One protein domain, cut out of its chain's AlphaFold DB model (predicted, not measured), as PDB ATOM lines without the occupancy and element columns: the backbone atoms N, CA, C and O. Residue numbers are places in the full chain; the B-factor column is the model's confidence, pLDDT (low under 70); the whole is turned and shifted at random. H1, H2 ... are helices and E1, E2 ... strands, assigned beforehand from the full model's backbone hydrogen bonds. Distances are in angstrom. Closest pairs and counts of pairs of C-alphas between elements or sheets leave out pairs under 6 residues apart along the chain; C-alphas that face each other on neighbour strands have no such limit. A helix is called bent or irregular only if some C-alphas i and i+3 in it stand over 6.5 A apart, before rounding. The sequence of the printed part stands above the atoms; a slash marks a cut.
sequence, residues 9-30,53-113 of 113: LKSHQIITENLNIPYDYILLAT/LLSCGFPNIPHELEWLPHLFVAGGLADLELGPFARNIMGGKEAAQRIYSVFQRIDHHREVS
ATOM      1  N   LEU A   9      23.536 -13.240  43.216       92.56
ATOM      2  CA  LEU A   9      22.899 -12.833  44.468       92.56
ATOM      3  C   LEU A   9      22.294 -14.070  45.136       92.56
ATOM      4  O   LEU A   9      21.148 -14.437  44.878       92.56
ATOM      5  N   LYS A  10      23.057 -14.718  46.020       92.25
ATOM      6  CA  LYS A  10      22.614 -15.937  46.712       92.25
ATOM      7  C   LYS A  10      23.155 -16.020  48.126       92.25
ATOM      8  O   LYS A  10      24.195 -15.449  48.430       92.25
ATOM      9  N   SER A  11      22.451 -16.756  48.983       93.50
ATOM     10  CA  SER A  11      22.901 -17.083  50.342       93.50
ATOM     11  C   SER A  11      23.384 -15.868  51.146       93.50
ATOM     12  O   SER A  11      24.435 -15.938  51.776       93.50
ATOM     13  N   HIS A  12      22.645 -14.750  51.107       95.62
ATOM     14  CA  HIS A  12      23.027 -13.504  51.789       95.62
ATOM     15  C   HIS A  12      24.368 -12.911  51.324       95.62
ATOM     16  O   HIS A  12      25.039 -12.224  52.088       95.62
ATOM     17  N   GLN A  13      24.776 -13.162  50.075       94.81
ATOM     18  CA  GLN A  13      25.996 -12.611  49.485       94.81
ATOM     19  C   GLN A  13      25.750 -11.993  48.105       94.81
ATOM     20  O   GLN A  13      25.055 -12.563  47.261       94.81
ATOM     21  N   ILE A  14      26.348 -10.824  47.885       93.75
ATOM     22  CA  ILE A  14      26.552 -10.224  46.566       93.75
ATOM     23  C   ILE A  14      27.891 -10.751  46.055       93.75
ATOM     24  O   ILE A  14      28.918 -10.519  46.696       93.75
ATOM     25  N   ILE A  15      27.873 -11.468  44.935       93.81
ATOM     26  CA  ILE A  15      29.055 -12.110  44.356       93.81
ATOM     27  C   ILE A  15      29.495 -11.311  43.137       93.81
ATOM     28  O   ILE A  15      28.714 -11.098  42.204       93.81
ATOM     29  N   THR A  16      30.753 -10.892  43.135       92.56
ATOM     30  CA  THR A  16      31.413 -10.277  41.982       92.56
ATOM     31  C   THR A  16      32.516 -11.188  41.462       92.56
ATOM     32  O   THR A  16      32.634 -12.344  41.866       92.56
ATOM     33  N   GLU A  17      33.318 -10.703  40.518       92.06
ATOM     34  CA  GLU A  17      34.482 -11.450  40.042       92.06
ATOM     35  C   GLU A  17      35.520 -11.689  41.143       92.06
ATOM     36  O   GLU A  17      36.106 -12.768  41.198       92.06
ATOM     37  N   ASN A  18      35.709 -10.709  42.033       91.38
ATOM     38  CA  ASN A  18      36.798 -10.721  43.009       91.38
ATOM     39  C   ASN A  18      36.328 -10.712  44.470       91.38
ATOM     40  O   ASN A  18      37.150 -10.904  45.368       91.38
ATOM     41  N   LEU A  19      35.043 -10.454  44.742       90.44
ATOM     42  CA  LEU A  19      34.528 -10.228  46.093       90.44
ATOM     43  C   LEU A  19      33.217 -10.974  46.356       90.44
ATOM     44  O   LEU A  19      32.366 -11.104  45.482       90.44
ATOM     45  N   ASN A  20      33.030 -11.357  47.620       92.62
ATOM     46  CA  ASN A  20      31.750 -11.791  48.173       92.62
ATOM     47  C   ASN A  20      31.378 -10.853  49.327       92.62
ATOM     48  O   ASN A  20      32.080 -10.807  50.338       92.62
ATOM     49  N   ILE A  21      30.293 -10.092  49.176       92.62
ATOM     50  CA  ILE A  21      29.869  -9.069  50.142       92.62
ATOM     51  C   ILE A  21      28.599  -9.551  50.860       92.62
ATOM     52  O   ILE A  21      27.583  -9.739  50.188       92.62
ATOM     53  N   PRO A  22      28.617  -9.755  52.192       95.19
ATOM     54  CA  PRO A  22      27.439 -10.206  52.929       95.19
ATOM     55  C   PRO A  22      26.355  -9.117  53.022       95.19
ATOM     56  O   PRO A  22      26.674  -7.930  53.117       95.19
ATOM     57  N   TYR A  23      25.080  -9.517  53.027       93.62
ATOM     58  CA  TYR A  23      23.932  -8.630  53.247       93.62
ATOM     59  C   TYR A  23      22.789  -9.331  53.994       93.62
ATOM     60  O   TYR A  23      22.511 -10.508  53.773       93.62
ATOM     61  N   ASP A  24      22.045  -8.572  54.797       95.25
ATOM     62  CA  ASP A  24      20.804  -9.057  55.415       95.25
ATOM     63  C   ASP A  24      19.574  -8.694  54.574       95.25
ATOM     64  O   ASP A  24      18.699  -9.529  54.344       95.25
ATOM     65  N   TYR A  25      19.540  -7.465  54.046       93.06
ATOM     66  CA  TYR A  25      18.434  -6.943  53.243       93.06
ATOM     67  C   TYR A  25      18.931  -6.105  52.062       93.06
ATOM     68  O   TYR A  25      19.910  -5.369  52.175       93.06
ATOM     69  N   ILE A  26      18.207  -6.174  50.941       89.38
ATOM     70  CA  ILE A  26      18.405  -5.314  49.769       89.38
ATOM     71  C   ILE A  26      17.144  -4.477  49.579       89.38
ATOM     72  O   ILE A  26      16.057  -5.017  49.380       89.38
ATOM     73  N   LEU A  27      17.290  -3.153  49.625       92.25
ATOM     74  CA  LEU A  27      16.206  -2.215  49.348       92.25
ATOM     75  C   LEU A  27      16.378  -1.639  47.942       92.25
ATOM     76  O   LEU A  27      17.357  -0.950  47.654       92.25
ATOM     77  N   LEU A  28      15.404  -1.898  47.070       90.94
ATOM     78  CA  LEU A  28      15.390  -1.366  45.710       90.94
ATOM     79  C   LEU A  28      14.725   0.014  45.693       90.94
ATOM     80  O   LEU A  28      13.507   0.136  45.617       90.94
ATOM     81  N   ALA A  29      15.543   1.062  45.743       92.31
ATOM     82  CA  ALA A  29      15.111   2.454  45.601       92.31
ATOM     83  C   ALA A  29      15.221   2.952  44.142       92.31
ATOM     84  O   ALA A  29      15.570   4.101  43.889       92.31
ATOM     85  N   THR A  30      14.955   2.078  43.165       90.25
ATOM     86  CA  THR A  30      15.133   2.329  41.719       90.25
ATOM     87  C   THR A  30      13.946   3.039  41.057       90.25
ATOM     88  O   THR A  30      13.891   3.163  39.834       90.25
ATOM     89  N   LEU A  53      -3.582  13.148  21.772       96.56
ATOM     90  CA  LEU A  53      -2.220  12.751  22.116       96.56
ATOM     91  C   LEU A  53      -1.220  13.380  21.148       96.56
ATOM     92  O   LEU A  53      -1.512  13.592  19.972       96.56
ATOM     93  N   LEU A  54      -0.018  13.638  21.647       94.88
ATOM     94  CA  LEU A  54       1.150  13.925  20.823       94.88
ATOM     95  C   LEU A  54       1.670  12.634  20.179       94.88
ATOM     96  O   LEU A  54       1.362  11.526  20.622       94.88
ATOM     97  N   SER A  55       2.536  12.764  19.175       94.00
ATOM     98  CA  SER A  55       3.161  11.617  18.494       94.00
ATOM     99  C   SER A  55       3.959  10.700  19.434       94.00
ATOM    100  O   SER A  55       4.124   9.519  19.147       94.00
ATOM    101  N   CYS A  56       4.422  11.219  20.575       90.62
ATOM    102  CA  CYS A  56       5.110  10.461  21.621       90.62
ATOM    103  C   CYS A  56       4.167   9.723  22.595       90.62
ATOM    104  O   CYS A  56       4.645   9.064  23.517       90.62
ATOM    105  N   GLY A  57       2.846   9.834  22.419       90.88
ATOM    106  CA  GLY A  57       1.836   9.128  23.213       90.88
ATOM    107  C   GLY A  57       1.411   9.817  24.514       90.88
ATOM    108  O   GLY A  57       0.602   9.256  25.248       90.88
ATOM    109  N   PHE A  58       1.917  11.015  24.809       93.19
ATOM    110  CA  PHE A  58       1.494  11.823  25.962       93.19
ATOM    111  C   PHE A  58       0.324  12.756  25.613       93.19
ATOM    112  O   PHE A  58       0.131  13.050  24.430       93.19
ATOM    113  N   PRO A  59      -0.436  13.247  26.613       96.12
ATOM    114  CA  PRO A  59      -1.492  14.233  26.409       96.12
ATOM    115  C   PRO A  59      -1.005  15.439  25.604       96.12
ATOM    116  O   PRO A  59       0.019  16.039  25.929       96.12
ATOM    117  N   ASN A  60      -1.743  15.784  24.551       96.56
ATOM    118  CA  ASN A  60      -1.584  17.062  23.872       96.56
ATOM    119  C   ASN A  60      -2.453  18.086  24.605       96.56
ATOM    120  O   ASN A  60      -3.678  18.023  24.516       96.56
ATOM    121  N   ILE A  61      -1.818  18.970  25.368       96.81
ATOM    122  CA  ILE A  61      -2.490  19.927  26.249       96.81
ATOM    123  C   ILE A  61      -1.921  21.333  26.030       96.81
ATOM    124  O   ILE A  61      -0.735  21.461  25.722       96.81
ATOM    125  N   PRO A  62      -2.737  22.388  26.177       96.06
ATOM    126  CA  PRO A  62      -2.268  23.765  26.155       96.06
ATOM    127  C   PRO A  62      -1.624  24.145  27.496       96.06
ATOM    128  O   PRO A  62      -1.651  23.376  28.461       96.06
ATOM    129  N   HIS A  63      -1.123  25.380  27.580       96.06
ATOM    130  CA  HIS A  63      -0.526  25.947  28.791       96.06
ATOM    131  C   HIS A  63      -1.426  25.786  30.027       96.06
ATOM    132  O   HIS A  63      -0.939  25.485  31.115       96.06
ATOM    133  N   GLU A  64      -2.740  25.949  29.862       96.38
ATOM    134  CA  GLU A  64      -3.734  25.833  30.931       96.38
ATOM    135  C   GLU A  64      -4.072  24.400  31.364       96.38
ATOM    136  O   GLU A  64      -4.838  24.212  32.307       96.38
ATOM    137  N   LEU A  65      -3.456  23.396  30.734       97.88
ATOM    138  CA  LEU A  65      -3.538  21.976  31.089       97.88
ATOM    139  C   LEU A  65      -4.906  21.314  30.855       97.88
ATOM    140  O   LEU A  65      -5.185  20.253  31.418       97.88
ATOM    141  N   GLU A  66      -5.758  21.915  30.027       97.75
ATOM    142  CA  GLU A  66      -7.035  21.327  29.621       97.75
ATOM    143  C   GLU A  66      -6.812  20.235  28.570       97.75
ATOM    144  O   GLU A  66      -6.343  20.505  27.466       97.75
ATOM    145  N   TRP A  67      -7.128  18.987  28.907       97.62
ATOM    146  CA  TRP A  67      -6.918  17.853  28.007       97.62
ATOM    147  C   TRP A  67      -8.158  17.507  27.185       97.62
ATOM    148  O   TRP A  67      -8.071  17.204  25.996       97.62
ATOM    149  N   LEU A  68      -9.318  17.583  27.822       97.81
ATOM    150  CA  LEU A  68     -10.634  17.496  27.199       97.81
ATOM    151  C   LEU A  68     -11.486  18.650  27.741       97.81
ATOM    152  O   LEU A  68     -11.124  19.202  28.782       97.81
ATOM    153  N   PRO A  69     -12.617  19.002  27.103       95.38
ATOM    154  CA  PRO A  69     -13.481  20.071  27.596       95.38
ATOM    155  C   PRO A  69     -13.826  19.891  29.079       95.38
ATOM    156  O   PRO A  69     -14.417  18.884  29.474       95.38
ATOM    157  N   HIS A  70     -13.433  20.868  29.894       93.94
ATOM    158  CA  HIS A  70     -13.582  20.902  31.350       93.94
ATOM    159  C   HIS A  70     -12.851  19.790  32.128       93.94
ATOM    160  O   HIS A  70     -13.124  19.582  33.311       93.94
ATOM    161  N   LEU A  71     -11.897  19.099  31.500       96.88
ATOM    162  CA  LEU A  71     -11.058  18.074  32.115       96.88
ATOM    163  C   LEU A  71      -9.590  18.499  32.053       96.88
ATOM    164  O   LEU A  71      -8.953  18.469  31.000       96.88
ATOM    165  N   PHE A  72      -9.040  18.826  33.216       97.62
ATOM    166  CA  PHE A  72      -7.666  19.291  33.365       97.62
ATOM    167  C   PHE A  72      -6.773  18.185  33.918       97.62
ATOM    168  O   PHE A  72      -7.214  17.356  34.718       97.62
ATOM    169  N   VAL A  73      -5.506  18.180  33.513       96.88
ATOM    170  CA  VAL A  73      -4.517  17.193  33.960       96.88
ATOM    171  C   VAL A  73      -3.348  17.852  34.687       96.88
ATOM    172  O   VAL A  73      -2.991  18.996  34.442       96.88
ATOM    173  N   ALA A  74      -2.726  17.105  35.595       96.12
ATOM    174  CA  ALA A  74      -1.540  17.519  36.335       96.12
ATOM    175  C   ALA A  74      -0.601  16.315  36.516       96.12
ATOM    176  O   ALA A  74      -0.914  15.187  36.116       96.12
ATOM    177  N   GLY A  75       0.562  16.527  37.136       93.94
ATOM    178  CA  GLY A  75       1.499  15.435  37.386       93.94
ATOM    179  C   GLY A  75       2.070  14.855  36.092       93.94
ATOM    180  O   GLY A  75       2.289  15.565  35.116       93.94
ATOM    181  N   GLY A  76       2.273  13.536  36.062       92.81
ATOM    182  CA  GLY A  76       2.862  12.849  34.906       92.81
ATOM    183  C   GLY A  76       2.040  12.911  33.611       92.81
ATOM    184  O   GLY A  76       2.582  12.609  32.553       92.81
ATOM    185  N   LEU A  77       0.762  13.300  33.663       94.75
ATOM    186  CA  LEU A  77      -0.047  13.555  32.461       94.75
ATOM    187  C   LEU A  77       0.212  14.948  31.867       94.75
ATOM    188  O   LEU A  77      -0.038  15.154  30.688       94.75
ATOM    189  N   ALA A  78       0.754  15.872  32.660       95.69
ATOM    190  CA  ALA A  78       1.129  17.218  32.238       95.69
ATOM    191  C   ALA A  78       2.655  17.403  32.116       95.69
ATOM    192  O   ALA A  78       3.133  18.527  32.003       95.69
ATOM    193  N   ASP A  79       3.427  16.308  32.147       91.12
ATOM    194  CA  ASP A  79       4.899  16.310  32.235       91.12
ATOM    195  C   ASP A  79       5.566  17.132  31.123       91.12
ATOM    196  O   ASP A  79       6.542  17.832  31.365       91.12
ATOM    197  N   LEU A  80       5.036  17.064  29.896       93.12
ATOM    198  CA  LEU A  80       5.623  17.773  28.755       93.12
ATOM    199  C   LEU A  80       5.418  19.291  28.823       93.12
ATOM    200  O   LEU A  80       6.235  20.026  28.279       93.12
ATOM    201  N   GLU A  81       4.374  19.747  29.514       95.69
ATOM    202  CA  GLU A  81       4.027  21.165  29.648       95.69
ATOM    203  C   GLU A  81       4.563  21.773  30.959       95.69
ATOM    204  O   GLU A  81       5.022  22.913  30.997       95.69
ATOM    205  N   LEU A  82       4.552  21.004  32.051       93.81
ATOM    206  CA  LEU A  82       5.071  21.418  33.362       93.81
ATOM    207  C   LEU A  82       6.569  21.129  33.541       93.81
ATOM    208  O   LEU A  82       7.201  21.643  34.468       93.81
ATOM    209  N   GLY A  83       7.147  20.300  32.673       90.38
ATOM    210  CA  GLY A  83       8.551  19.917  32.716       90.38
ATOM    211  C   GLY A  83       8.894  18.959  33.869       90.38
ATOM    212  O   GLY A  83       8.016  18.362  34.493       90.38
ATOM    213  N   PRO A  84      10.190  18.810  34.208       86.06
ATOM    214  CA  PRO A  84      10.696  17.742  35.084       86.06
ATOM    215  C   PRO A  84      10.163  17.787  36.527       86.06
ATOM    216  O   PRO A  84      10.348  16.838  37.289       86.06
ATOM    217  N   PHE A  85       9.515  18.883  36.922       88.88
ATOM    218  CA  PHE A  85       8.945  19.058  38.253       88.88
ATOM    219  C   PHE A  85       7.472  18.664  38.338       88.88
ATOM    220  O   PHE A  85       6.940  18.649  39.444       88.88
ATOM    221  N   ALA A  86       6.814  18.299  37.229       91.50
ATOM    222  CA  ALA A  86       5.377  18.017  37.203       91.50
ATOM    223  C   ALA A  86       4.944  17.027  38.296       91.50
ATOM    224  O   ALA A  86       3.890  17.178  38.905       91.50
ATOM    225  N   ARG A  87       5.789  16.030  38.583       90.75
ATOM    226  CA  ARG A  87       5.522  14.941  39.535       90.75
ATOM    227  C   ARG A  87       5.845  15.265  40.997       90.75
ATOM    228  O   ARG A  87       5.751  14.373  41.836       90.75
ATOM    229  N   ASN A  88       6.255  16.491  41.314       93.00
ATOM    230  CA  ASN A  88       6.558  16.914  42.680       93.00
ATOM    231  C   ASN A  88       5.602  18.018  43.166       93.00
ATOM    232  O   ASN A  88       4.697  18.452  42.455       93.00
ATOM    233  N   ILE A  89       5.810  18.475  44.403       94.25
ATOM    234  CA  ILE A  89       4.968  19.496  45.045       94.25
ATOM    235  C   ILE A  89       4.981  20.820  44.264       94.25
ATOM    236  O   ILE A  89       3.943  21.471  44.154       94.25
ATOM    237  N   MET A  90       6.126  21.208  43.693       94.31
ATOM    238  CA  MET A  90       6.223  22.417  42.873       94.31
ATOM    239  C   MET A  90       5.394  22.275  41.596       94.31
ATOM    240  O   MET A  90       4.601  23.158  41.300       94.31
ATOM    241  N   GLY A  91       5.496  21.143  40.893       95.94
ATOM    242  CA  GLY A  91       4.662  20.877  39.717       95.94
ATOM    243  C   GLY A  91       3.168  20.888  40.034       95.94
ATOM    244  O   GLY A  91       2.384  21.448  39.274       95.94
ATOM    245  N   GLY A  92       2.774  20.345  41.190       96.56
ATOM    246  CA  GLY A  92       1.395  20.429  41.673       96.56
ATOM    247  C   GLY A  92       0.930  21.870  41.912       96.56
ATOM    248  O   GLY A  92      -0.182  22.227  41.528       96.56
ATOM    249  N   LYS A  93       1.788  22.715  42.497       97.00
ATOM    250  CA  LYS A  93       1.497  24.138  42.718       97.00
ATOM    251  C   LYS A  93       1.353  24.903  41.400       97.00
ATOM    252  O   LYS A  93       0.384  25.641  41.243       97.00
ATOM    253  N   GLU A  94       2.277  24.702  40.465       96.62
ATOM    254  CA  GLU A  94       2.226  25.322  39.136       96.62
ATOM    255  C   GLU A  94       0.957  24.902  38.383       96.62
ATOM    256  O   GLU A  94       0.225  25.751  37.877       96.62
ATOM    257  N   ALA A  95       0.623  23.607  38.390       97.69
ATOM    258  CA  ALA A  95      -0.607  23.111  37.778       97.69
ATOM    259  C   ALA A  95      -1.854  23.779  38.372       97.69
ATOM    260  O   ALA A  95      -2.720  24.248  37.634       97.69
ATOM    261  N   ALA A  96      -1.924  23.872  39.704       97.44
ATOM    262  CA  ALA A  96      -3.042  24.507  40.392       97.44
ATOM    263  C   ALA A  96      -3.204  25.980  39.991       97.44
ATOM    264  O   ALA A  96      -4.323  26.417  39.742       97.44
ATOM    265  N   GLN A  97      -2.108  26.736  39.880       96.94
ATOM    266  CA  GLN A  97      -2.152  28.140  39.458       96.94
ATOM    267  C   GLN A  97      -2.673  28.298  38.026       96.94
ATOM    268  O   GLN A  97      -3.524  29.154  37.771       96.94
ATOM    269  N   ARG A  98      -2.211  27.454  37.098       96.81
ATOM    270  CA  ARG A  98      -2.651  27.506  35.697       96.81
ATOM    271  C   ARG A  98      -4.123  27.131  35.549       96.81
ATOM    272  O   ARG A  98      -4.868  27.870  34.911       96.81
ATOM    273  N   ILE A  99      -4.568  26.063  36.207       97.38
ATOM    274  CA  ILE A  99      -5.977  25.640  36.196       97.38
ATOM    275  C   ILE A  99      -6.869  26.699  36.863       97.38
ATOM    276  O   ILE A  99      -7.934  27.034  36.342       97.38
ATOM    277  N   TYR A 100      -6.423  27.287  37.977       96.75
ATOM    278  CA  TYR A 100      -7.156  28.351  38.667       96.75
ATOM    279  C   TYR A 100      -7.384  29.576  37.771       96.75
ATOM    280  O   TYR A 100      -8.469  30.152  37.795       96.75
ATOM    281  N   SER A 101      -6.421  29.930  36.914       95.31
ATOM    282  CA  SER A 101      -6.601  31.030  35.959       95.31
ATOM    283  C   SER A 101      -7.781  30.800  35.003       95.31
ATOM    284  O   SER A 101      -8.512  31.734  34.677       95.31
ATOM    285  N   VAL A 102      -8.034  29.547  34.604       94.69
ATOM    286  CA  VAL A 102      -9.192  29.189  33.775       94.69
ATOM    287  C   VAL A 102     -10.482  29.316  34.565       94.69
ATOM    288  O   VAL A 102     -11.442  29.900  34.064       94.69
ATOM    289  N   PHE A 103     -10.491  28.820  35.804       93.62
ATOM    290  CA  PHE A 103     -11.639  28.948  36.696       93.62
ATOM    291  C   PHE A 103     -12.051  30.415  36.863       93.62
ATOM    292  O   PHE A 103     -13.216  30.736  36.651       93.62
ATOM    293  N   GLN A 104     -11.097  31.314  37.130       94.00
ATOM    294  CA  GLN A 104     -11.379  32.745  37.263       94.00
ATOM    295  C   GLN A 104     -11.992  33.350  35.992       94.00
ATOM    296  O   GLN A 104     -12.923  34.145  36.086       94.00
ATOM    297  N   ARG A 105     -11.505  32.965  34.801       90.25
ATOM    298  CA  ARG A 105     -12.090  33.424  33.528       90.25
ATOM    299  C   ARG A 105     -13.536  32.952  33.376       90.25
ATOM    300  O   ARG A 105     -14.399  33.749  33.024       90.25
ATOM    301  N   ILE A 106     -13.803  31.673  33.646       88.69
ATOM    302  CA  ILE A 106     -15.148  31.088  33.533       88.69
ATOM    303  C   ILE A 106     -16.114  31.747  34.522       88.69
ATOM    304  O   ILE A 106     -17.242  32.060  34.150       88.69
ATOM    305  N   ASP A 107     -15.676  31.953  35.762       87.75
ATOM    306  CA  ASP A 107     -16.496  32.537  36.822       87.75
ATOM    307  C   ASP A 107     -16.844  34.000  36.515       87.75
ATOM    308  O   ASP A 107     -18.015  34.371  36.514       87.75
ATOM    309  N   HIS A 108     -15.861  34.792  36.077       83.69
ATOM    310  CA  HIS A 108     -16.091  36.172  35.650       83.69
ATOM    311  C   HIS A 108     -17.088  36.275  34.483       83.69
ATOM    312  O   HIS A 108     -17.946  37.152  34.472       83.69
ATOM    313  N   HIS A 109     -17.041  35.359  33.508       77.25
ATOM    314  CA  HIS A 109     -18.024  35.339  32.418       77.25
ATOM    315  C   HIS A 109     -19.453  35.028  32.888       77.25
ATOM    316  O   HIS A 109     -20.404  35.493  32.258       77.25
ATOM    317  N   ARG A 110     -19.622  34.272  33.981       75.38
ATOM    318  CA  ARG A 110     -20.940  33.965  34.561       75.38
ATOM    319  C   ARG A 110     -21.544  35.142  35.318       75.38
ATOM    320  O   ARG A 110     -22.759  35.253  35.346       75.38
ATOM    321  N   GLU A 111     -20.723  35.998  35.920       72.75
ATOM    322  CA  GLU A 111     -21.196  37.184  36.648       72.75
ATOM    323  C   GLU A 111     -21.625  38.334  35.720       72.75
ATOM    324  O   GLU A 111     -22.401  39.196  36.128       72.75
ATOM    325  N   VAL A 112     -21.111  38.364  34.484       68.00
ATOM    326  CA  VAL A 112     -21.301  39.474  33.528       68.00
ATOM    327  C   VAL A 112     -22.314  39.139  32.412       68.00
ATOM    328  O   VAL A 112     -22.650  40.013  31.612       68.00
ATOM    329  N   SER A 113     -22.815  37.897  32.357       58.34
ATOM    330  CA  SER A 113     -23.856  37.432  31.415       58.34
ATOM    331  C   SER A 113     -25.240  37.424  32.059       58.34
ATOM    332  O   SER A 113     -26.215  37.739  31.341       58.34
TER     333      SER A 113
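Overview. This is residues 9 to 30 and 53 to 113 of the 113 residues of an uncharacterized protein of Staphylococcus hominis (UniProt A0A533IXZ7). Two separate pieces make a long rod: a small strand hairpin, E1 and E2, with a loose tail at one end, and, away from it, a long helix H2 with the short helix H1 packed on its residues 91 to 95 and a loop-rich stretch with E3 on one side. Residues 104 to 113, of which 104 to 112 belong to H2, stick out beyond this second piece. The printed part has 83 residues, with three strands and then two helices along the chain, E1, E2, E3, H1, H2; the one sheet, E1 - E2, is antiparallel. The class is mixed, helices and strands, with under half of the residues in named elements. The whole is extended, with a radius of gyration of the C-alphas of 23.0 A and spans of 77 by 28 by 16 A.

Arrangement. E1, residues 13 to 15, and E2, residues 20 to 22, form an antiparallel hairpin at 158 degrees; N 14 and O 21 are within hydrogen-bond range at 2.8 A. Both are apart from H1, residues 79 to 85, and H2, residues 89 to 112. H1 and H2 form a helical hairpin and touch, H2 with residues 91 to 95 alone; the closest C-alphas, of Phe 85 and Gly 91, are 4.9 A apart. They run opposite ways at a steep tilt of 43 degrees. E3, residues 66 to 68, pairs with no named strand, and its closest C-alpha to H2, that of Glu 66, is 7.9 A from that of Ile 99. Within hydrogen-bond range are 19 of 20 O i to N i+4 pairs in H2 and 1 of 3 in H1, where 0 of 4 O i to N i+3 pairs are.

Along the chain. E1 begins at C-alpha 13 (25.996, -12.611, 49.485). H2 is 35.0 A long and ends at C-alpha 112 (-21.301, 39.474, 33.528). H1, 7.8 A long, is irregular: C-alphas 81 and 84 are 9.3 A apart.

Size, cuts and confidence. The two C-alphas farthest apart, of Asn 18 and Ser 113, are 78.3 A apart. Residues 31 to 52 are not printed, and C-alphas 30 and 53 are 28.2 A apart across the cut. No link printed whole is long. Residues 112 to 113 have pLDDT under 70.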